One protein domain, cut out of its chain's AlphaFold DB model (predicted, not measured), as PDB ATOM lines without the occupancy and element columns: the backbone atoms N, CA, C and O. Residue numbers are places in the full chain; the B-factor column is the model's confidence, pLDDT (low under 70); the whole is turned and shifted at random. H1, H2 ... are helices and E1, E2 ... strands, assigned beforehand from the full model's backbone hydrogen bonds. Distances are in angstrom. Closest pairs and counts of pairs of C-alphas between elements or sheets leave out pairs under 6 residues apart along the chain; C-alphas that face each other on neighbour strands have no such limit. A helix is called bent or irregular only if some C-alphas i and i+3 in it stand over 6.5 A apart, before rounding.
ATOM      1  N   ALA A  11     122.074 125.607 121.718       98.25
ATOM      2  CA  ALA A  11     123.339 126.293 121.439       98.25
ATOM      3  C   ALA A  11     124.546 125.350 121.551       98.25
ATOM      4  O   ALA A  11     125.421 125.376 120.689       98.25
ATOM      5  N   HIS A  12     124.557 124.496 122.579       98.44
ATOM      6  CA  HIS A  12     125.604 123.499 122.782       98.44
ATOM      7  C   HIS A  12     125.565 122.428 121.691       98.44
ATOM      8  O   HIS A  12     126.570 122.113 121.071       98.44
ATOM      9  N   PHE A  13     124.380 121.938 121.352       98.38
ATOM     10  CA  PHE A  13     124.237 120.968 120.280       98.38
ATOM     11  C   PHE A  13     124.685 121.522 118.923       98.38
ATOM     12  O   PHE A  13     125.379 120.859 118.157       98.38
ATOM     13  N   ARG A  14     124.359 122.785 118.635       97.94
ATOM     14  CA  ARG A  14     124.826 123.473 117.431       97.94
ATOM     15  C   ARG A  14     126.349 123.586 117.388       97.94
ATOM     16  O   ARG A  14     126.919 123.536 116.303       97.94
ATOM     17  N   GLU A  15     126.998 123.772 118.536       98.38
ATOM     18  CA  GLU A  15     128.457 123.787 118.633       98.38
ATOM     19  C   GLU A  15     129.071 122.511 118.073       98.38
ATOM     20  O   GLU A  15     129.888 122.609 117.160       98.38
ATOM     21  N   HIS A  16     128.602 121.352 118.534       98.12
ATOM     22  CA  HIS A  16     129.009 120.050 118.011       98.12
ATOM     23  C   HIS A  16     128.757 119.943 116.505       98.12
ATOM     24  O   HIS A  16     129.640 119.600 115.721       98.12
ATOM     25  N   MET A  17     127.548 120.314 116.087       98.00
ATOM     26  CA  MET A  17     127.101 120.161 114.708       98.00
ATOM     27  C   MET A  17     127.903 120.999 113.697       98.00
ATOM     28  O   MET A  17     127.924 120.646 112.519       98.00
ATOM     29  N   LEU A  18     128.572 122.087 114.109       98.06
ATOM     30  CA  LEU A  18     129.420 122.875 113.200       98.06
ATOM     31  C   LEU A  18     130.652 122.110 112.707       98.06
ATOM     32  O   LEU A  18     131.133 122.398 111.614       98.06
ATOM     33  N   PHE A  19     131.133 121.127 113.465       97.81
ATOM     34  CA  PHE A  19     132.287 120.322 113.067       97.81
ATOM     35  C   PHE A  19     131.952 119.290 111.987       97.81
ATOM     36  O   PHE A  19     132.868 118.759 111.369       97.81
ATOM     37  N   LEU A  20     130.664 119.035 111.726       97.62
ATOM     38  CA  LEU A  20     130.172 117.917 110.913       97.62
ATOM     39  C   LEU A  20     129.864 118.304 109.459       97.62
ATOM     40  O   LEU A  20     128.977 117.739 108.822       97.62
ATOM     41  N   GLY A  21     130.612 119.264 108.921       97.31
ATOM     42  CA  GLY A  21     130.580 119.610 107.503       97.31
ATOM     43  C   GLY A  21     129.793 120.875 107.151       97.31
ATOM     44  O   GLY A  21     128.849 121.319 107.812       97.31
ATOM     45  N   THR A  22     130.214 121.467 106.041       98.38
ATOM     46  CA  THR A  22     129.732 122.743 105.500       98.38
ATOM     47  C   THR A  22     129.496 122.613 103.999       98.38
ATOM     48  O   THR A  22     129.922 121.637 103.389       98.38
ATOM     49  N   VAL A  23     128.835 123.585 103.372       98.12
ATOM     50  CA  VAL A  23     128.565 123.532 101.923       98.12
ATOM     51  C   VAL A  23     129.860 123.415 101.107       98.12
ATOM     52  O   VAL A  23     129.928 122.596 100.194       98.12
ATOM     53  N   LYS A  24     130.904 124.181 101.455       98.50
ATOM     54  CA  LYS A  24     132.208 124.136 100.766       98.50
ATOM     55  C   LYS A  24     133.036 122.895 101.135       98.50
ATOM     56  O   LYS A  24     133.788 122.399 100.303       98.50
ATOM     57  N   TYR A  25     132.879 122.374 102.355       98.19
ATOM     58  CA  TYR A  25     133.567 121.173 102.844       98.19
ATOM     59  C   TYR A  25     132.557 120.173 103.427       98.19
ATOM     60  O   TYR A  25     132.370 120.138 104.647       98.19
ATOM     61  N   PRO A  26     131.883 119.370 102.582       97.75
ATOM     62  CA  PRO A  26     130.711 118.593 102.993       97.75
ATOM     63  C   PRO A  26     131.037 117.305 103.753       97.75
ATOM     64  O   PRO A  26     130.155 116.717 104.370       97.75
ATOM     65  N   HIS A  27     132.288 116.847 103.717       97.00
ATOM     66  CA  HIS A  27     132.701 115.653 104.446       97.00
ATOM     67  C   HIS A  27     132.683 115.916 105.955       97.00
ATOM     68  O   HIS A  27     133.401 116.799 106.421       97.00
ATOM     69  N   GLU A  28     131.928 115.112 106.715       95.19
ATOM     70  CA  GLU A  28     131.713 115.319 108.160       95.19
ATOM     71  C   GLU A  28     133.028 115.424 108.949       95.19
ATOM     72  O   GLU A  28     133.165 116.290 109.799       95.19
ATOM     73  N   ASN A  29     134.036 114.617 108.611       95.12
ATOM     74  CA  ASN A  29     135.343 114.644 109.282       95.12
ATOM     75  C   ASN A  29     136.386 115.507 108.550       95.12
ATOM     76  O   ASN A  29     137.569 115.467 108.887       95.12
ATOM     77  N   GLY A  30     135.993 116.264 107.523       97.25
ATOM     78  CA  GLY A  30     136.920 116.973 106.637       97.25
ATOM     79  C   GLY A  30     137.771 118.022 107.354       97.25
ATOM     80  O   GLY A  30     138.957 118.154 107.059       97.25
ATOM     81  N   TYR A  31     137.189 118.737 108.320       98.25
ATOM     82  CA  TYR A  31     137.914 119.718 109.128       98.25
ATOM     83  C   TYR A  31     138.885 119.050 110.109       98.25
ATOM     84  O   TYR A  31     140.078 119.351 110.100       98.25
ATOM     85  N   THR A  32     138.397 118.082 110.889       97.69
ATOM     86  CA  THR A  32     139.209 117.336 111.861       97.69
ATOM     87  C   THR A  32     140.379 116.611 111.194       97.69
ATOM     88  O   THR A  32     141.501 116.672 111.694       97.69
ATOM     89  N   ASN A  33     140.149 115.980 110.037       98.19
ATOM     90  CA  ASN A  33     141.196 115.297 109.274       98.19
ATOM     91  C   ASN A  33     142.242 116.270 108.725       98.19
ATOM     92  O   ASN A  33     143.427 115.956 108.736       98.19
ATOM     93  N   TYR A  34     141.825 117.452 108.256       98.50
ATOM     94  CA  TYR A  34     142.771 118.464 107.789       98.50
ATOM     95  C   TYR A  34     143.700 118.908 108.921       98.50
ATOM     96  O   TYR A  34     144.914 118.961 108.731       98.50
ATOM     97  N   LEU A  35     143.142 119.195 110.102       98.44
ATOM     98  CA  LEU A  35     143.931 119.611 111.260       98.44
ATOM     99  C   LEU A  35     144.887 118.510 111.715       98.44
ATOM    100  O   LEU A  35     146.073 118.786 111.864       98.44
ATOM    101  N   SER A  36     144.420 117.268 111.861       97.88
ATOM    102  CA  SER A  36     145.277 116.167 112.321       97.88
ATOM    103  C   SER A  36     146.444 115.884 111.367       97.88
ATOM    104  O   SER A  36     147.558 115.630 111.819       97.88
ATOM    105  N   GLN A  37     146.226 116.009 110.055       98.06
ATOM    106  CA  GLN A  37     147.271 115.881 109.030       98.06
ATOM    107  C   GLN A  37     148.202 117.100 108.952       98.06
ATOM    108  O   GLN A  37     149.284 117.013 108.377       98.06
ATOM    109  N   SER A  38     147.797 118.227 109.538       97.69
ATOM    110  CA  SER A  38     148.519 119.504 109.516       97.69
ATOM    111  C   SER A  38     149.135 119.860 110.876       97.69
ATOM    112  O   SER A  38     149.356 121.036 111.165       97.69
ATOM    113  N   GLY A  39     149.376 118.863 111.738       96.50
ATOM    114  CA  GLY A  39     149.968 119.064 113.070       96.50
ATOM    115  C   GLY A  39     149.079 119.864 114.027       96.50
ATOM    116  O   GLY A  39     149.577 120.532 114.929       96.50
ATOM    117  N   GLY A  40     147.769 119.841 113.796       97.06
ATOM    118  CA  GLY A  40     146.786 120.680 114.454       97.06
ATOM    119  C   GLY A  40     145.728 119.919 115.245       97.06
ATOM    120  O   GLY A  40     145.601 118.696 115.188       97.06
ATOM    121  N   SER A  41     144.929 120.677 115.988       98.06
ATOM    122  CA  SER A  41     143.761 120.188 116.725       98.06
ATOM    123  C   SER A  41     142.753 121.318 116.920       98.06
ATOM    124  O   SER A  41     143.076 122.486 116.719       98.06
ATOM    125  N   SER A  42     141.521 120.992 117.299       98.25
ATOM    126  CA  SER A  42     140.477 121.984 117.553       98.25
ATOM    127  C   SER A  42     139.598 121.580 118.714       98.25
ATOM    128  O   SER A  42     139.448 120.392 118.998       98.25
ATOM    129  N   ASN A  43     138.964 122.567 119.335       98.12
ATOM    130  CA  ASN A  43     137.921 122.333 120.317       98.12
ATOM    131  C   ASN A  43     136.953 123.525 120.363       98.12
ATOM    132  O   ASN A  43     137.211 124.597 119.796       98.12
ATOM    133  N   ALA A  44     135.838 123.356 121.056       98.19
ATOM    134  CA  ALA A  44     134.883 124.412 121.310       98.19
ATOM    135  C   ALA A  44     134.260 124.279 122.706       98.19
ATOM    136  O   ALA A  44     134.539 123.342 123.456       98.19
ATOM    137  N   SER A  45     133.562 125.327 123.136       97.81
ATOM    138  CA  SER A  45     132.833 125.328 124.402       97.81
ATOM    139  C   SER A  45     131.686 126.332 124.382       97.81
ATOM    140  O   SER A  45     131.874 127.503 124.030       97.81
ATOM    141  N   THR A  46     130.522 125.901 124.864       97.62
ATOM    142  CA  THR A  46     129.327 126.734 125.000       97.62
ATOM    143  C   THR A  46     129.141 127.191 126.443       97.62
ATOM    144  O   THR A  46     128.959 126.415 127.384       97.62
ATOM    145  N   TYR A  47     129.145 128.506 126.620       95.31
ATOM    146  CA  TYR A  47     128.930 129.202 127.881       95.31
ATOM    147  C   TYR A  47     127.538 129.853 127.903       95.31
ATOM    148  O   TYR A  47     126.837 129.891 126.892       95.31
ATOM    149  N   PRO A  48     127.085 130.403 129.049       92.38
ATOM    150  CA  PRO A  48     125.763 131.021 129.129       92.38
ATOM    151  C   PRO A  48     125.514 132.133 128.096       92.38
ATOM    152  O   PRO A  48     124.378 132.248 127.626       92.38
ATOM    153  N   LEU A  49     126.549 132.907 127.750       94.81
ATOM    154  CA  LEU A  49     126.464 134.112 126.912       94.81
ATOM    155  C   LEU A  49     127.375 134.091 125.672       94.81
ATOM    156  O   LEU A  49     127.384 135.062 124.927       94.81
ATOM    157  N   MET A  50     128.148 133.027 125.448       97.00
ATOM    158  CA  MET A  50     129.050 132.927 124.295       97.00
ATOM    159  C   MET A  50     129.293 131.468 123.919       97.00
ATOM    160  O   MET A  50     129.229 130.594 124.784       97.00
ATOM    161  N   THR A  51     129.664 131.225 122.666       98.38
ATOM    162  CA  THR A  51     130.244 129.954 122.226       98.38
ATOM    163  C   THR A  51     131.618 130.245 121.645       98.38
ATOM    164  O   THR A  51     131.753 131.109 120.779       98.38
ATOM    165  N   LYS A  52     132.646 129.562 122.152       98.44
ATOM    166  CA  LYS A  52     134.036 129.763 121.740       98.44
ATOM    167  C   LYS A  52     134.483 128.592 120.882       98.44
ATOM    168  O   LYS A  52     134.405 127.460 121.338       98.44
ATOM    169  N   TYR A  53     135.030 128.876 119.705       98.56
ATOM    170  CA  TYR A  53     135.695 127.896 118.846       98.56
ATOM    171  C   TYR A  53     137.162 128.280 118.703       98.56
ATOM    172  O   TYR A  53     137.484 129.466 118.673       98.56
ATOM    173  N   HIS A  54     138.049 127.294 118.644       98.06
ATOM    174  CA  HIS A  54     139.478 127.526 118.460       98.06
ATOM    175  C   HIS A  54     140.146 126.315 117.815       98.06
ATOM    176  O   HIS A  54     139.676 125.181 117.947       98.06
ATOM    177  N   PHE A  55     141.257 126.566 117.131       98.44
ATOM    178  CA  PHE A  55     142.118 125.532 116.582       98.44
ATOM    179  C   PHE A  55     143.584 125.946 116.659       98.44
ATOM    180  O   PHE A  55     143.908 127.120 116.828       98.44
ATOM    181  N   LEU A  56     144.452 124.951 116.546       97.56
ATOM    182  CA  LEU A  56     145.890 125.076 116.361       97.56
ATOM    183  C   LEU A  56     146.251 124.334 115.081       97.56
ATOM    184  O   LEU A  56     145.619 123.323 114.765       97.56
ATOM    185  N   VAL A  57     147.252 124.816 114.351       98.19
ATOM    186  CA  VAL A  57     147.747 124.190 113.120       98.19
ATOM    187  C   VAL A  57     149.189 124.637 112.854       98.19
ATOM    188  O   VAL A  57     149.621 125.654 113.396       98.19
ATOM    189  N   ALA A  58     149.939 123.893 112.037       97.06
ATOM    190  CA  ALA A  58     151.247 124.338 111.557       97.06
ATOM    191  C   ALA A  58     151.144 125.683 110.793       97.06
ATOM    192  O   ALA A  58     150.184 125.864 110.035       97.06
ATOM    193  N   PRO A  59     152.111 126.615 110.938       95.81
ATOM    194  CA  PRO A  59     152.021 127.956 110.345       95.81
ATOM    195  C   PRO A  59     151.774 127.969 108.828       95.81
ATOM    196  O   PRO A  59     150.941 128.724 108.335       95.81
ATOM    197  N   ASP A  60     152.419 127.070 108.082       96.69
ATOM    198  CA  ASP A  60     152.285 126.928 106.624       96.69
ATOM    199  C   ASP A  60     150.942 126.315 106.176       96.69
ATOM    200  O   ASP A  60     150.677 126.171 104.983       96.69
ATOM    201  N   LYS A  61     150.092 125.921 107.128       97.81
ATOM    202  CA  LYS A  61     148.782 125.294 106.908       97.81
ATOM    203  C   LYS A  61     147.620 126.166 107.390       97.81
ATOM    204  O   LYS A  61     146.466 125.741 107.245       97.81
ATOM    205  N   LEU A  62     147.905 127.365 107.916       97.31
ATOM    206  CA  LEU A  62     146.922 128.294 108.481       97.31
ATOM    207  C   LEU A  62     145.820 128.653 107.485       97.31
ATOM    208  O   LEU A  62     144.649 128.520 107.822       97.31
ATOM    209  N   GLU A  63     146.171 129.022 106.252       97.50
ATOM    210  CA  GLU A  63     145.195 129.439 105.235       97.50
ATOM    211  C   GLU A  63     144.116 128.368 105.007       97.50
ATOM    212  O   GLU A  63     142.919 128.645 105.089       97.50
ATOM    213  N   GLY A  64     144.523 127.110 104.812       97.88
ATOM    214  CA  GLY A  64     143.582 126.016 104.587       97.88
ATOM    215  C   GLY A  64     142.779 125.614 105.831       97.88
ATOM    216  O   GLY A  64     141.652 125.125 105.682       97.88
ATOM    217  N   ALA A  65     143.318 125.818 107.040       98.19
ATOM    218  CA  ALA A  65     142.580 125.614 108.288       98.19
ATOM    219  C   ALA A  65     141.529 126.711 108.480       98.19
ATOM    220  O   ALA A  65     140.364 126.409 108.741       98.19
ATOM    221  N   LEU A  66     141.936 127.968 108.296       97.94
ATOM    222  CA  LEU A  66     141.094 129.142 108.465       97.94
ATOM    223  C   LEU A  66     139.965 129.166 107.430       97.94
ATOM    224  O   LEU A  66     138.820 129.410 107.800       97.94
ATOM    225  N   ASP A  67     140.237 128.817 106.168       98.31
ATOM    226  CA  ASP A  67     139.199 128.705 105.135       98.31
ATOM    227  C   ASP A  67     138.115 127.703 105.555       98.31
ATOM    228  O   ASP A  67     136.936 128.046 105.583       98.31
ATOM    229  N   ARG A  68     138.491 126.503 106.017       98.62
ATOM    230  CA  ARG A  68     137.529 125.503 106.526       98.62
ATOM    231  C   ARG A  68     136.785 125.979 107.768       98.62
ATOM    232  O   ARG A  68     135.571 125.801 107.851       98.62
ATOM    233  N   PHE A  69     137.497 126.591 108.709       98.44
ATOM    234  CA  PHE A  69     136.939 127.109 109.951       98.44
ATOM    235  C   PHE A  69     135.893 128.200 109.697       98.44
ATOM    236  O   PHE A  69     134.809 128.171 110.277       98.44
ATOM    237  N   THR A  70     136.162 129.131 108.776       97.75
ATOM    238  CA  THR A  70     135.235 130.227 108.452       97.75
ATOM    239  C   THR A  70     133.892 129.716 107.923       97.75
ATOM    240  O   THR A  70     132.849 130.313 108.202       97.75
ATOM    241  N   GLN A  71     133.872 128.558 107.250       98.50
ATOM    242  CA  GLN A  71     132.637 127.975 106.723       98.50
ATOM    243  C   GLN A  71     131.634 127.572 107.813       98.50
ATOM    244  O   GLN A  71     130.433 127.522 107.532       98.50
ATOM    245  N   PHE A  72     132.077 127.357 109.060       98.38
ATOM    246  CA  PHE A  72     131.188 127.101 110.204       98.38
ATOM    247  C   PHE A  72     130.202 128.263 110.406       98.38
ATOM    248  O   PHE A  72     129.037 128.076 110.776       98.38
ATOM    249  N   PHE A  73     130.663 129.482 110.133       97.88
ATOM    250  CA  PHE A  73     129.923 130.722 110.339       97.88
ATOM    251  C   PHE A  73     129.167 131.172 109.081       97.88
ATOM    252  O   PHE A  73     128.314 132.045 109.184       97.88
ATOM    253  N   ILE A  74     129.427 130.552 107.924       97.44
ATOM    254  CA  ILE A  74     128.824 130.919 106.633       97.44
ATOM    255  C   ILE A  74     127.688 129.961 106.258       97.44
ATOM    256  O   ILE A  74     126.554 130.395 106.072       97.44
ATOM    257  N   ALA A  75     127.978 128.662 106.131       97.00
ATOM    258  CA  ALA A  75     127.028 127.698 105.568       97.00
ATOM    259  C   ALA A  75     127.259 126.258 106.077       97.00
ATOM    260  O   ALA A  75     127.711 125.394 105.316       97.00
ATOM    261  N   PRO A  76     126.957 125.957 107.352       97.62
ATOM    262  CA  PRO A  76     126.973 124.585 107.854       97.62
ATOM    263  C   PRO A  76     125.784 123.774 107.333       97.62
ATOM    264  O   PRO A  76     124.701 124.309 107.089       97.62
ATOM    265  N   LEU A  77     125.978 122.463 107.179       97.12
ATOM    266  CA  LEU A  77     124.973 121.582 106.571       97.12
ATOM    267  C   LEU A  77     123.873 121.150 107.544       97.12
ATOM    268  O   LEU A  77     122.705 121.033 107.148       97.12
ATOM    269  N   PHE A  78     124.274 120.871 108.789       96.62
ATOM    270  CA  PHE A  78     123.438 120.255 109.820       96.62
ATOM    271  C   PHE A  78     122.645 119.068 109.265       96.62
ATOM    272  O   PHE A  78     121.417 119.086 109.251       96.62
ATOM    273  N   THR A  79     123.329 118.074 108.692       94.38
ATOM    274  CA  THR A  79     122.645 116.966 108.010       94.38
ATOM    275  C   THR A  79     121.716 116.219 108.985       94.38
ATOM    276  O   THR A  79     122.029 116.093 110.176       94.38
ATOM    277  N   PRO A  80     120.552 115.719 108.527       90.69
ATOM    278  CA  PRO A  80     119.646 114.962 109.395       90.69
ATOM    279  C   PRO A  80     120.314 113.738 110.040       90.69
ATOM    280  O   PRO A  80     120.134 113.502 111.232       90.69
ATOM    281  N   SER A  81     121.148 113.017 109.280       90.44
ATOM    282  CA  SER A  81     121.907 111.854 109.765       90.44
ATOM    283  C   SER A  81     122.872 112.211 110.896       90.44
ATOM    284  O   SER A  81     122.944 111.496 111.896       90.44
ATOM    285  N   ALA A  82     123.590 113.331 110.770       92.06
ATOM    286  CA  ALA A  82     124.477 113.818 111.816       92.06
ATOM    287  C   ALA A  82     123.690 114.257 113.053       92.06
ATOM    288  O   ALA A  82     124.114 113.980 114.165       92.06
ATOM    289  N   THR A  83     122.521 114.878 112.872       89.69
ATOM    290  CA  THR A  83     121.705 115.413 113.973       89.69
ATOM    291  C   THR A  83     121.272 114.302 114.936       89.69
ATOM    292  O   THR A  83     121.441 114.411 116.148       89.69
ATOM    293  N   GLU A  84     120.762 113.185 114.418       88.94
ATOM    294  CA  GLU A  84     120.397 112.047 115.267       88.94
ATOM    295  C   GLU A  84     121.618 111.458 115.981       88.94
ATOM    296  O   GLU A  84     121.599 111.249 117.196       88.94
ATOM    297  N   ARG A  85     122.704 111.219 115.242       94.12
ATOM    298  CA  ARG A  85     123.909 110.586 115.780       94.12
ATOM    299  C   ARG A  85     124.571 111.452 116.855       94.12
ATOM    300  O   ARG A  85     124.865 110.949 117.937       94.12
ATOM    301  N   GLU A  86     124.712 112.746 116.592       95.88
ATOM    302  CA  GLU A  86     125.361 113.715 117.474       95.88
ATOM    303  C   GLU A  86     124.524 114.014 118.729       95.88
ATOM    304  O   GLU A  86     125.081 114.309 119.785       95.88
ATOM    305  N   SER A  87     123.197 113.827 118.685       95.25
ATOM    306  CA  SER A  87     122.362 113.901 119.896       95.25
ATOM    307  C   SER A  87     122.765 112.859 120.954       95.25
ATOM    308  O   SER A  87     122.691 113.132 122.155       95.25
ATOM    309  N   ASN A  88     123.256 111.685 120.528       96.50
ATOM    310  CA  ASN A  88     123.783 110.674 121.446       96.50
ATOM    311  C   ASN A  88     125.139 111.096 122.031       96.50
ATOM    312  O   ASN A  88     125.388 110.828 123.201       96.50
ATOM    313  N   ALA A  89     125.986 111.791 121.262       96.50
ATOM    314  CA  ALA A  89     127.266 112.301 121.758       96.50
ATOM    315  C   ALA A  89     127.060 113.344 122.872       96.50
ATOM    316  O   ALA A  89     127.638 113.214 123.952       96.50
ATOM    317  N   VAL A  90     126.148 114.302 122.662       97.38
ATOM    318  CA  VAL A  90     125.750 115.274 123.700       97.38
ATOM    319  C   VAL A  90     125.146 114.572 124.919       97.38
ATOM    320  O   VAL A  90     125.415 114.955 126.059       97.38
ATOM    321  N   ASN A  91     124.361 113.510 124.710       98.00
ATOM    322  CA  ASN A  91     123.828 112.714 125.814       98.00
ATOM    323  C   ASN A  91     124.935 112.052 126.642       98.00
ATOM    324  O   ASN A  91     124.915 112.162 127.865       98.00
ATOM    325  N   SER A  92     125.919 111.424 125.999       97.25
ATOM    326  CA  SER A  92     127.053 110.809 126.695       97.25
ATOM    327  C   SER A  92     127.889 111.834 127.465       97.25
ATOM    328  O   SER A  92     128.349 111.549 128.573       97.25
ATOM    329  N   GLU A  93     128.057 113.048 126.937       96.50
ATOM    330  CA  GLU A  93     128.698 114.132 127.685       96.50
ATOM    331  C   GLU A  93     127.879 114.523 128.924       96.50
ATOM    332  O   GLU A  93     128.425 114.667 130.022       96.50
ATOM    333  N   HIS A  94     126.559 114.653 128.780       97.12
ATOM    334  CA  HIS A  94     125.681 114.931 129.910       97.12
ATOM    335  C   HIS A  94     125.747 113.829 130.977       97.12
ATOM    336  O   HIS A  94     125.898 114.145 132.157       97.12
ATOM    337  N   GLU A  95     125.698 112.558 130.575       97.31
ATOM    338  CA  GLU A  95     125.808 111.399 131.467       97.31
ATOM    339  C   GLU A  95     127.130 111.400 132.236       97.31
ATOM    340  O   GLU A  95     127.135 111.251 133.460       97.31
ATOM    341  N   LYS A  96     128.248 111.676 131.552       95.62
ATOM    342  CA  LYS A  96     129.563 111.848 132.188       95.62
ATOM    343  C   LYS A  96     129.544 112.952 133.251       95.62
ATOM    344  O   LYS A  96     130.206 112.834 134.281       95.62
ATOM    345  N   ASN A  97     128.784 114.020 133.025       94.69
ATOM    346  CA  ASN A  97     128.694 115.151 133.943       94.69
ATOM    347  C   ASN A  97     127.799 114.880 135.172       94.69
ATOM    348  O   ASN A  97     127.912 115.610 136.159       94.69
ATOM    349  N   LEU A  98     126.956 113.835 135.177       93.81
ATOM    350  CA  LEU A  98     126.033 113.533 136.289       93.81
ATOM    351  C   LEU A  98     126.743 113.212 137.611       93.81
ATOM    352  O   LEU A  98     126.219 113.530 138.685       93.81
ATOM    353  N   SER A  99     127.928 112.603 137.537       94.19
ATOM    354  CA  SER A  99     128.767 112.261 138.692       94.19
ATOM    355  C   SER A  99     129.733 113.383 139.094       94.19
ATOM    356  O   SER A  99     130.382 113.297 140.134       94.19
ATOM    357  N   ASN A 100     129.821 114.465 138.314       96.44
ATOM    358  CA  ASN A 100     130.743 115.564 138.575       96.44
ATOM    359  C   ASN A 100     130.095 116.640 139.464       96.44
ATOM    360  O   ASN A 100     129.151 117.324 139.063       96.44
ATOM    361  N   ASN A 101     130.649 116.848 140.662       95.56
ATOM    362  CA  ASN A 101     130.110 117.799 141.640       95.56
ATOM    363  C   ASN A 101     130.044 119.248 141.137       95.56
ATOM    364  O   ASN A 101     129.092 119.953 141.470       95.56
ATOM    365  N   VAL A 102     130.987 119.688 140.300       95.81
ATOM    366  CA  VAL A 102     130.971 121.044 139.727       95.81
ATOM    367  C   VAL A 102     129.736 121.228 138.843       95.81
ATOM    368  O   VAL A 102     129.023 122.226 138.963       95.81
ATOM    369  N   TRP A 103     129.433 120.242 137.997       94.75
ATOM    370  CA  TRP A 103     128.254 120.270 137.130       94.75
ATOM    371  C   TRP A 103     126.948 120.159 137.914       94.75
ATOM    372  O   TRP A 103     126.009 120.912 137.643       94.75
ATOM    373  N   ARG A 104     126.903 119.293 138.932       95.94
ATOM    374  CA  ARG A 104     125.743 119.153 139.826       95.94
ATOM    375  C   ARG A 104     125.421 120.466 140.537       95.94
ATOM    376  O   ARG A 104     124.286 120.934 140.465       95.94
ATOM    377  N   ILE A 105     126.419 121.098 141.162       96.56
ATOM    378  CA  ILE A 105     126.256 122.385 141.858       96.56
ATOM    379  C   ILE A 105     125.791 123.466 140.879       96.56
ATOM    380  O   ILE A 105     124.831 124.181 141.166       96.56
ATOM    381  N   LYS A 106     126.407 123.549 139.695       93.88
ATOM    382  CA  LYS A 106     126.022 124.512 138.653       93.88
ATOM    383  C   LYS A 106     124.562 124.339 138.227       93.88
ATOM    384  O   LYS A 106     123.853 125.332 138.070       93.88
ATOM    385  N   GLN A 107     124.086 123.103 138.066       94.50
ATOM    386  CA  GLN A 107     122.695 122.850 137.688       94.50
ATOM    387  C   GLN A 107     121.711 123.140 138.835       94.50
ATOM    388  O   GLN A 107     120.638 123.682 138.575       94.50
ATOM    389  N   ILE A 108     122.082 122.877 140.095       95.81
ATOM    390  CA  ILE A 108     121.287 123.275 141.272       95.81
ATOM    391  C   ILE A 108     121.153 124.801 141.336       95.81
ATOM    392  O   ILE A 108     120.041 125.313 141.444       95.81
ATOM    393  N   GLN A 109     122.256 125.539 141.188       95.50
ATOM    394  CA  GLN A 109     122.237 127.007 141.164       95.50
ATOM    395  C   GLN A 109     121.325 127.557 140.061       95.50
ATOM    396  O   GLN A 109     120.580 128.508 140.287       95.50
ATOM    397  N   ARG A 110     121.345 126.942 138.871       93.75
ATOM    398  CA  ARG A 110     120.417 127.286 137.783       93.75
ATOM    399  C   ARG A 110     118.972 127.010 138.170       93.75
ATOM    400  O   ARG A 110     118.122 127.874 137.986       93.75
ATOM    401  N   HIS A 111     118.687 125.838 138.729       93.38
ATOM    402  CA  HIS A 111     117.334 125.455 139.120       93.38
ATOM    403  C   HIS A 111     116.741 126.392 140.188       93.38
ATOM    404  O   HIS A 111     115.556 126.723 140.113       93.38
ATOM    405  N   LEU A 112     117.567 126.864 141.126       95.94
ATOM    406  CA  LEU A 112     117.186 127.817 142.176       95.94
ATOM    407  C   LEU A 112     117.017 129.261 141.678       95.94
ATOM    408  O   LEU A 112     116.547 130.117 142.426       95.94
ATOM    409  N   ALA A 113     117.365 129.556 140.425       95.06
ATOM    410  CA  ALA A 113     117.148 130.874 139.851       95.06
ATOM    411  C   ALA A 113     115.652 131.209 139.722       95.06
ATOM    412  O   ALA A 113     114.788 130.325 139.636       95.06
ATOM    413  N   LYS A 114     115.359 132.515 139.650       95.81
ATOM    414  CA  LYS A 114     114.002 133.056 139.491       95.81
ATOM    415  C   LYS A 114     113.257 132.346 138.354       95.81
ATOM    416  O   LYS A 114     113.791 132.183 137.255       95.81
ATOM    417  N   CYS A 115     112.013 131.941 138.614       92.56
ATOM    418  CA  CYS A 115     111.151 131.353 137.590       92.56
ATOM    419  C   CYS A 115     111.009 132.307 136.388       92.56
ATOM    420  O   CYS A 115     110.910 133.520 136.568       92.56
ATOM    421  N   GLY A 116     111.065 131.765 135.170       91.19
ATOM    422  CA  GLY A 116     111.062 132.541 133.924       91.19
ATOM    423  C   GLY A 116     112.404 133.184 133.545       91.19
ATOM    424  O   GLY A 116     112.543 133.685 132.435       91.19
ATOM    425  N   HIS A 117     113.422 133.160 134.411       94.38
ATOM    426  CA  HIS A 117     114.736 133.703 134.064       94.38
ATOM    427  C   HIS A 117     115.536 132.730 133.181       94.38
ATOM    428  O   HIS A 117     115.660 131.547 133.500       94.38
ATOM    429  N   ALA A 118     116.179 133.235 132.120       94.12
ATOM    430  CA  ALA A 118     116.919 132.420 131.145       94.12
ATOM    431  C   ALA A 118     118.078 131.596 131.746       94.12
ATOM    432  O   ALA A 118     118.497 130.592 131.172       94.12
ATOM    433  N   TYR A 119     118.589 131.986 132.920       94.00
ATOM    434  CA  TYR A 119     119.604 131.216 133.655       94.00
ATOM    435  C   TYR A 119     119.098 129.853 134.139       94.00
ATOM    436  O   TYR A 119     119.894 128.926 134.264       94.00
ATOM    437  N   LYS A 120     117.785 129.706 134.354       95.06
ATOM    438  CA  LYS A 120     117.170 128.458 134.823       95.06
ATOM    439  C   LYS A 120     117.225 127.332 133.783       95.06
ATOM    440  O   LYS A 120     117.080 126.165 134.139       95.06
ATOM    441  N   LYS A 121     117.466 127.666 132.509       94.38
ATOM    442  CA  LYS A 121     117.528 126.706 131.400       94.38
ATOM    443  C   LYS A 121     118.647 125.681 131.593       94.38
ATOM    444  O   LYS A 121     119.758 126.010 132.029       94.38
ATOM    445  N   PHE A 122     118.352 124.444 131.209       95.25
ATOM    446  CA  PHE A 122     119.325 123.361 131.127       95.25
ATOM    447  C   PHE A 122     120.175 123.530 129.863       95.25
ATOM    448  O   PHE A 122     119.689 123.348 128.755       95.25
ATOM    449  N   GLY A 123     121.429 123.955 130.044       94.38
ATOM    450  CA  GLY A 123     122.286 124.382 128.931       94.38
ATOM    451  C   GLY A 123     123.102 123.276 128.266       94.38
ATOM    452  O   GLY A 123     123.568 123.490 127.157       94.38
ATOM    453  N   SER A 124     123.302 122.128 128.921       95.44
ATOM    454  CA  SER A 124     124.044 121.017 128.303       95.44
ATOM    455  C   SER A 124     123.223 120.343 127.206       95.44
ATOM    456  O   SER A 124     123.775 119.946 126.187       95.44
ATOM    457  N   GLY A 125     121.906 120.236 127.407       97.06
ATOM    458  CA  GLY A 125     121.066 119.370 126.588       97.06
ATOM    459  C   GLY A 125     121.365 117.891 126.829       97.06
ATOM    460  O   GLY A 125     122.304 117.524 127.536       97.06
ATOM    461  N   ASN A 126     120.506 117.036 126.293       98.00
ATOM    462  CA  ASN A 126     120.678 115.588 126.241       98.00
ATOM    463  C   ASN A 126     119.759 115.019 125.147       98.00
ATOM    464  O   ASN A 126     119.046 115.769 124.475       98.00
ATOM    465  N   LYS A 127     119.742 113.696 124.976       97.12
ATOM    466  CA  LYS A 127     118.902 113.055 123.952       97.12
ATOM    467  C   LYS A 127     117.411 113.351 124.139       97.12
ATOM    468  O   LYS A 127     116.700 113.572 123.162       97.12
ATOM    469  N   ILE A 128     116.956 113.451 125.388       97.50
ATOM    470  CA  ILE A 128     115.558 113.752 125.708       97.50
ATOM    471  C   ILE A 128     115.176 115.143 125.186       97.50
ATOM    472  O   ILE A 128     114.151 115.290 124.520       97.50
ATOM    473  N   THR A 129     115.995 116.165 125.456       97.75
ATOM    474  CA  THR A 129     115.686 117.559 125.090       97.75
ATOM    475  C   THR A 129     115.980 117.897 123.633       97.75
ATOM    476  O   THR A 129     115.394 118.840 123.109       97.75
ATOM    477  N   LEU A 130     116.874 117.151 122.981       97.62
ATOM    478  CA  LEU A 130     117.351 117.449 121.627       97.62
ATOM    479  C   LEU A 130     116.836 116.478 120.563       97.62
ATOM    480  O   LEU A 130     117.001 116.759 119.379       97.62
ATOM    481  N   TYR A 131     116.222 115.358 120.949       95.38
ATOM    482  CA  TYR A 131     115.719 114.362 120.004       95.38
ATOM    483  C   TYR A 131     114.356 113.788 120.412       95.38
ATOM    484  O   TYR A 131     113.395 113.977 119.670       95.38
ATOM    485  N   ASP A 132     114.216 113.165 121.587       95.88
ATOM    486  CA  ASP A 132     112.993 112.412 121.928       95.88
ATOM    487  C   ASP A 132     111.755 113.315 122.091       95.88
ATOM    488  O   ASP A 132     110.730 113.092 121.439       95.88
ATOM    489  N   ILE A 133     111.841 114.374 122.912       96.94
ATOM    490  CA  ILE A 133     110.742 115.340 123.079       96.94
ATOM    491  C   ILE A 133     110.460 116.079 121.763       96.94
ATOM    492  O   ILE A 133     109.294 116.100 121.356       96.94
ATOM    493  N   PRO A 134     111.462 116.642 121.056       96.88
ATOM    494  CA  PRO A 134     111.225 117.289 119.767       96.88
ATOM    495  C   PRO A 134     110.534 116.377 118.752       96.88
ATOM    496  O   PRO A 134     109.542 116.782 118.149       96.88
ATOM    497  N   LYS A 135     110.978 115.120 118.632       94.88
ATOM    498  CA  LYS A 135     110.367 114.117 117.751       94.88
ATOM    499  C   LYS A 135     108.913 113.842 118.132       94.88
ATOM    500  O   LYS A 135     108.058 113.827 117.252       94.88
ATOM    501  N   SER A 136     108.607 113.709 119.426       96.81
ATOM    502  CA  SER A 136     107.226 113.515 119.904       96.81
ATOM    503  C   SER A 136     106.302 114.710 119.622       96.81
ATOM    504  O   SER A 136     105.097 114.532 119.458       96.81
ATOM    505  N   LYS A 137     106.864 115.922 119.519       97.06
ATOM    506  CA  LYS A 137     106.148 117.169 119.207       97.06
ATOM    507  C   LYS A 137     106.201 117.552 117.721       97.06
ATOM    508  O   LYS A 137     105.739 118.632 117.365       97.06
ATOM    509  N   ASN A 138     106.771 116.702 116.864       96.50
ATOM    510  CA  ASN A 138     107.000 116.985 115.444       96.50
ATOM    511  C   ASN A 138     107.812 118.279 115.190       96.50
ATOM    512  O   ASN A 138     107.563 119.014 114.233       96.50
ATOM    513  N   ILE A 139     108.774 118.574 116.069       96.62
ATOM    514  CA  ILE A 139     109.704 119.699 115.936       96.62
ATOM    515  C   ILE A 139     110.891 119.257 115.076       96.62
ATOM    516  O   ILE A 139     111.612 118.321 115.421       96.62
ATOM    517  N   ASP A 140     111.128 119.969 113.974       96.00
ATOM    518  CA  ASP A 140     112.306 119.774 113.127       96.00
ATOM    519  C   ASP A 140     113.533 120.455 113.756       96.00
ATOM    520  O   ASP A 140     113.797 121.643 113.558       96.00
ATOM    521  N   VAL A 141     114.308 119.678 114.514       96.38
ATOM    522  CA  VAL A 141     115.512 120.154 115.214       96.38
ATOM    523  C   VAL A 141     116.546 120.728 114.246       96.38
ATOM    524  O   VAL A 141     117.217 121.708 114.571       96.38
ATOM    525  N   ARG A 142     116.662 120.187 113.027       95.75
ATOM    526  CA  ARG A 142     117.585 120.718 112.017       95.75
ATOM    527  C   ARG A 142     117.160 122.114 111.576       95.75
ATOM    528  O   ARG A 142     117.999 123.010 111.459       95.75
ATOM    529  N   LYS A 143     115.867 122.320 111.332       96.69
ATOM    530  CA  LYS A 143     115.328 123.646 111.010       96.69
ATOM    531  C   LYS A 143     115.566 124.638 112.148       96.69
ATOM    532  O   LYS A 143     115.907 125.791 111.880       96.69
ATOM    533  N   GLU A 144     115.455 124.196 113.396       97.81
ATOM    534  CA  GLU A 144     115.750 125.023 114.570       97.81
ATOM    535  C   GLU A 144     117.246 125.352 114.689       97.81
ATOM    536  O   GLU A 144     117.592 126.505 114.944       97.81
ATOM    537  N   LEU A 145     118.152 124.411 114.391       97.75
ATOM    538  CA  LEU A 145     119.597 124.673 114.301       97.75
ATOM    539  C   LEU A 145     119.921 125.741 113.244       97.75
ATOM    540  O   LEU A 145     120.681 126.676 113.518       97.75
ATOM    541  N   LEU A 146     119.326 125.636 112.051       97.19
ATOM    542  CA  LEU A 146     119.485 126.620 110.974       97.19
ATOM    543  C   LEU A 146     118.918 127.992 111.366       97.19
ATOM    544  O   LEU A 146     119.549 129.020 111.124       97.19
ATOM    545  N   SER A 147     117.750 128.014 112.006       97.94
ATOM    546  CA  SER A 147     117.105 129.249 112.464       97.94
ATOM    547  C   SER A 147     117.912 129.927 113.571       97.94
ATOM    548  O   SER A 147     118.117 131.142 113.541       97.94
ATOM    549  N   PHE A 148     118.448 129.145 114.511       98.00
ATOM    550  CA  PHE A 148     119.331 129.626 115.568       98.00
ATOM    551  C   PHE A 148     120.643 130.178 115.000       98.00
ATOM    552  O   PHE A 148     121.076 131.255 115.409       98.00
ATOM    553  N   HIS A 149     121.253 129.475 114.034       97.75
ATOM    554  CA  HIS A 149     122.438 129.936 113.299       97.75
ATOM    555  C   HIS A 149     122.184 131.303 112.670       97.75
ATOM    556  O   HIS A 149     122.843 132.272 113.039       97.75
ATOM    557  N   LYS A 150     121.153 131.405 111.829       97.38
ATOM    558  CA  LYS A 150     120.801 132.642 111.128       97.38
ATOM    559  C   LYS A 150     120.542 133.813 112.079       97.38
ATOM    560  O   LYS A 150     120.843 134.952 111.738       97.38
ATOM    561  N   LYS A 151     119.963 133.550 113.254       97.50
ATOM    562  CA  LYS A 151     119.628 134.584 114.240       97.50
ATOM    563  C   LYS A 151     120.834 135.071 115.044       97.50
ATOM    564  O   LYS A 151     120.942 136.268 115.287       97.50
ATOM    565  N   TRP A 152     121.687 134.158 115.508       97.50
ATOM    566  CA  TRP A 152     122.703 134.462 116.523       97.50
ATOM    567  C   TRP A 152     124.144 134.406 116.019       97.50
ATOM    568  O   TRP A 152     125.035 134.879 116.710       97.50
ATOM    569  N   TYR A 153     124.409 133.854 114.837       97.00
ATOM    570  CA  TYR A 153     125.750 133.846 114.251       97.00
ATOM    571  C   TYR A 153     125.872 134.983 113.242       97.00
ATOM    572  O   TYR A 153     126.101 134.782 112.055       97.00
ATOM    573  N   SER A 154     125.722 136.198 113.769       96.94
ATOM    574  CA  SER A 154     125.881 137.446 113.032       96.94
ATOM    575  C   SER A 154     127.249 138.070 113.304       96.94
ATOM    576  O   SER A 154     127.710 138.096 114.445       96.94
ATOM    577  N   ALA A 155     127.886 138.619 112.269       96.44
ATOM    578  CA  ALA A 155     129.238 139.173 112.361       96.44
ATOM    579  C   ALA A 155     129.373 140.299 113.405       96.44
ATOM    580  O   ALA A 155     130.412 140.419 114.045       96.44
ATOM    581  N   ASN A 156     128.315 141.086 113.644       97.56
ATOM    582  CA  ASN A 156     128.330 142.189 114.616       97.56
ATOM    583  C   ASN A 156     128.457 141.745 116.088       97.56
ATOM    584  O   ASN A 156     128.609 142.596 116.960       97.56
ATOM    585  N   ILE A 157     128.353 140.443 116.369       96.88
ATOM    586  CA  ILE A 157     128.519 139.847 117.705       96.88
ATOM    587  C   ILE A 157     129.616 138.776 117.728       96.88
ATOM    588  O   ILE A 157     129.652 137.942 118.632       96.88
ATOM    589  N   MET A 158     130.510 138.787 116.736       97.88
ATOM    590  CA  MET A 158     131.663 137.894 116.664       97.88
ATOM    591  C   MET A 158     132.961 138.650 116.914       97.88
ATOM    592  O   MET A 158     133.106 139.829 116.597       97.88
TER     593      MET A 158
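Overview. This is residues 11 to 158 of the 164 residues of the protein "Peptidase_M16 domain-containing protein" of Glossina pallidipes (UniProt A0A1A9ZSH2). A short helix, H1, sits in the middle, with the strand hairpin E1 and E2 and the long helix H4 packed round it, and H7 comes close to it without clearly touching. H2 and H3 lie side by side, running opposite ways, at one end of the longest axis; H5 lies toward the other end, and residues 133 to 138, of which 133 to 136 belong to H6, stick out. The printed part has 148 residues in the order H1, H2, E1, E2, H3, H4, H5, H6, H7; its one sheet, E1 - E2, is antiparallel, and the class is mostly helix. It is compact, with a radius of gyration of the C-alphas of 16.5 A and spans of 50 by 34 by 32 A.

Along the chain. Find C-alpha 11 at (123.339, 126.293, 121.439), where H1, residues 11 to 17, begins. H2 is residues 30 to 37. E1, residues 41 to 46, runs 17.9 A, and E2, residues 51 to 56, runs 17.4 A. H3, residues 59 to 74, spans 23.7 A; it has a kink of 27 degrees near residue 66 and is irregular, with C-alphas 60 and 63 7.6 A apart. H4, residues 80 to 97, begins at C-alpha 80 (119.646, 114.962, 109.395) and spans 26.2 A. H5 is residues 101 to 111, 15.1 A. H6, residues 127 to 136, 12.4 A, is irregular, with C-alphas 130 and 133 7.1 A apart. H7, residues 141 to 152, 16.1 A, ends at C-alpha 152 (122.703, 134.462, 116.523).

Arrangement. Start at the hub, H4: its residues 82 to 90 touch H1 at a steep tilt of 58 degrees, closest at the C-alphas of Phe 13 and Val 90, 6.8 A. H4 touches H6 with residues 84 to 91, closest at the C-alphas of Asn 91 and Lys 127, 5.3 A. H4 and H7 only just touch, only at their ends, with 3 pairs of C-alphas within 8 A, closest Pro 80 and Arg 142, 6.7 A. The closest C-alphas of H1 and E1 are those of His 12 and Thr 46, 5.4 A. In the hairpin E1 and E2, N 43 and O 54 are within hydrogen-bond range at 3.0 A. H2 and H3 touch at a shallow tilt of 17 degrees, closest at the C-alphas of Tyr 31 and Arg 68, 6.4 A. H5 and H7 are apart. Every O i to N i+4 pair is within hydrogen-bond range in H1, H2, H5 and H7; H3 has 7 of 12, H4 12 of 14 and H6 3 of 6.

Size, cuts and confidence. Look to the C-alphas of Asp 60 and Cys 115, the two farthest apart, at 51.7 A. The printed part has no cut; the links H1 to H2 and H5 to H6 are long. No printed residue is under 70 in pLDDT.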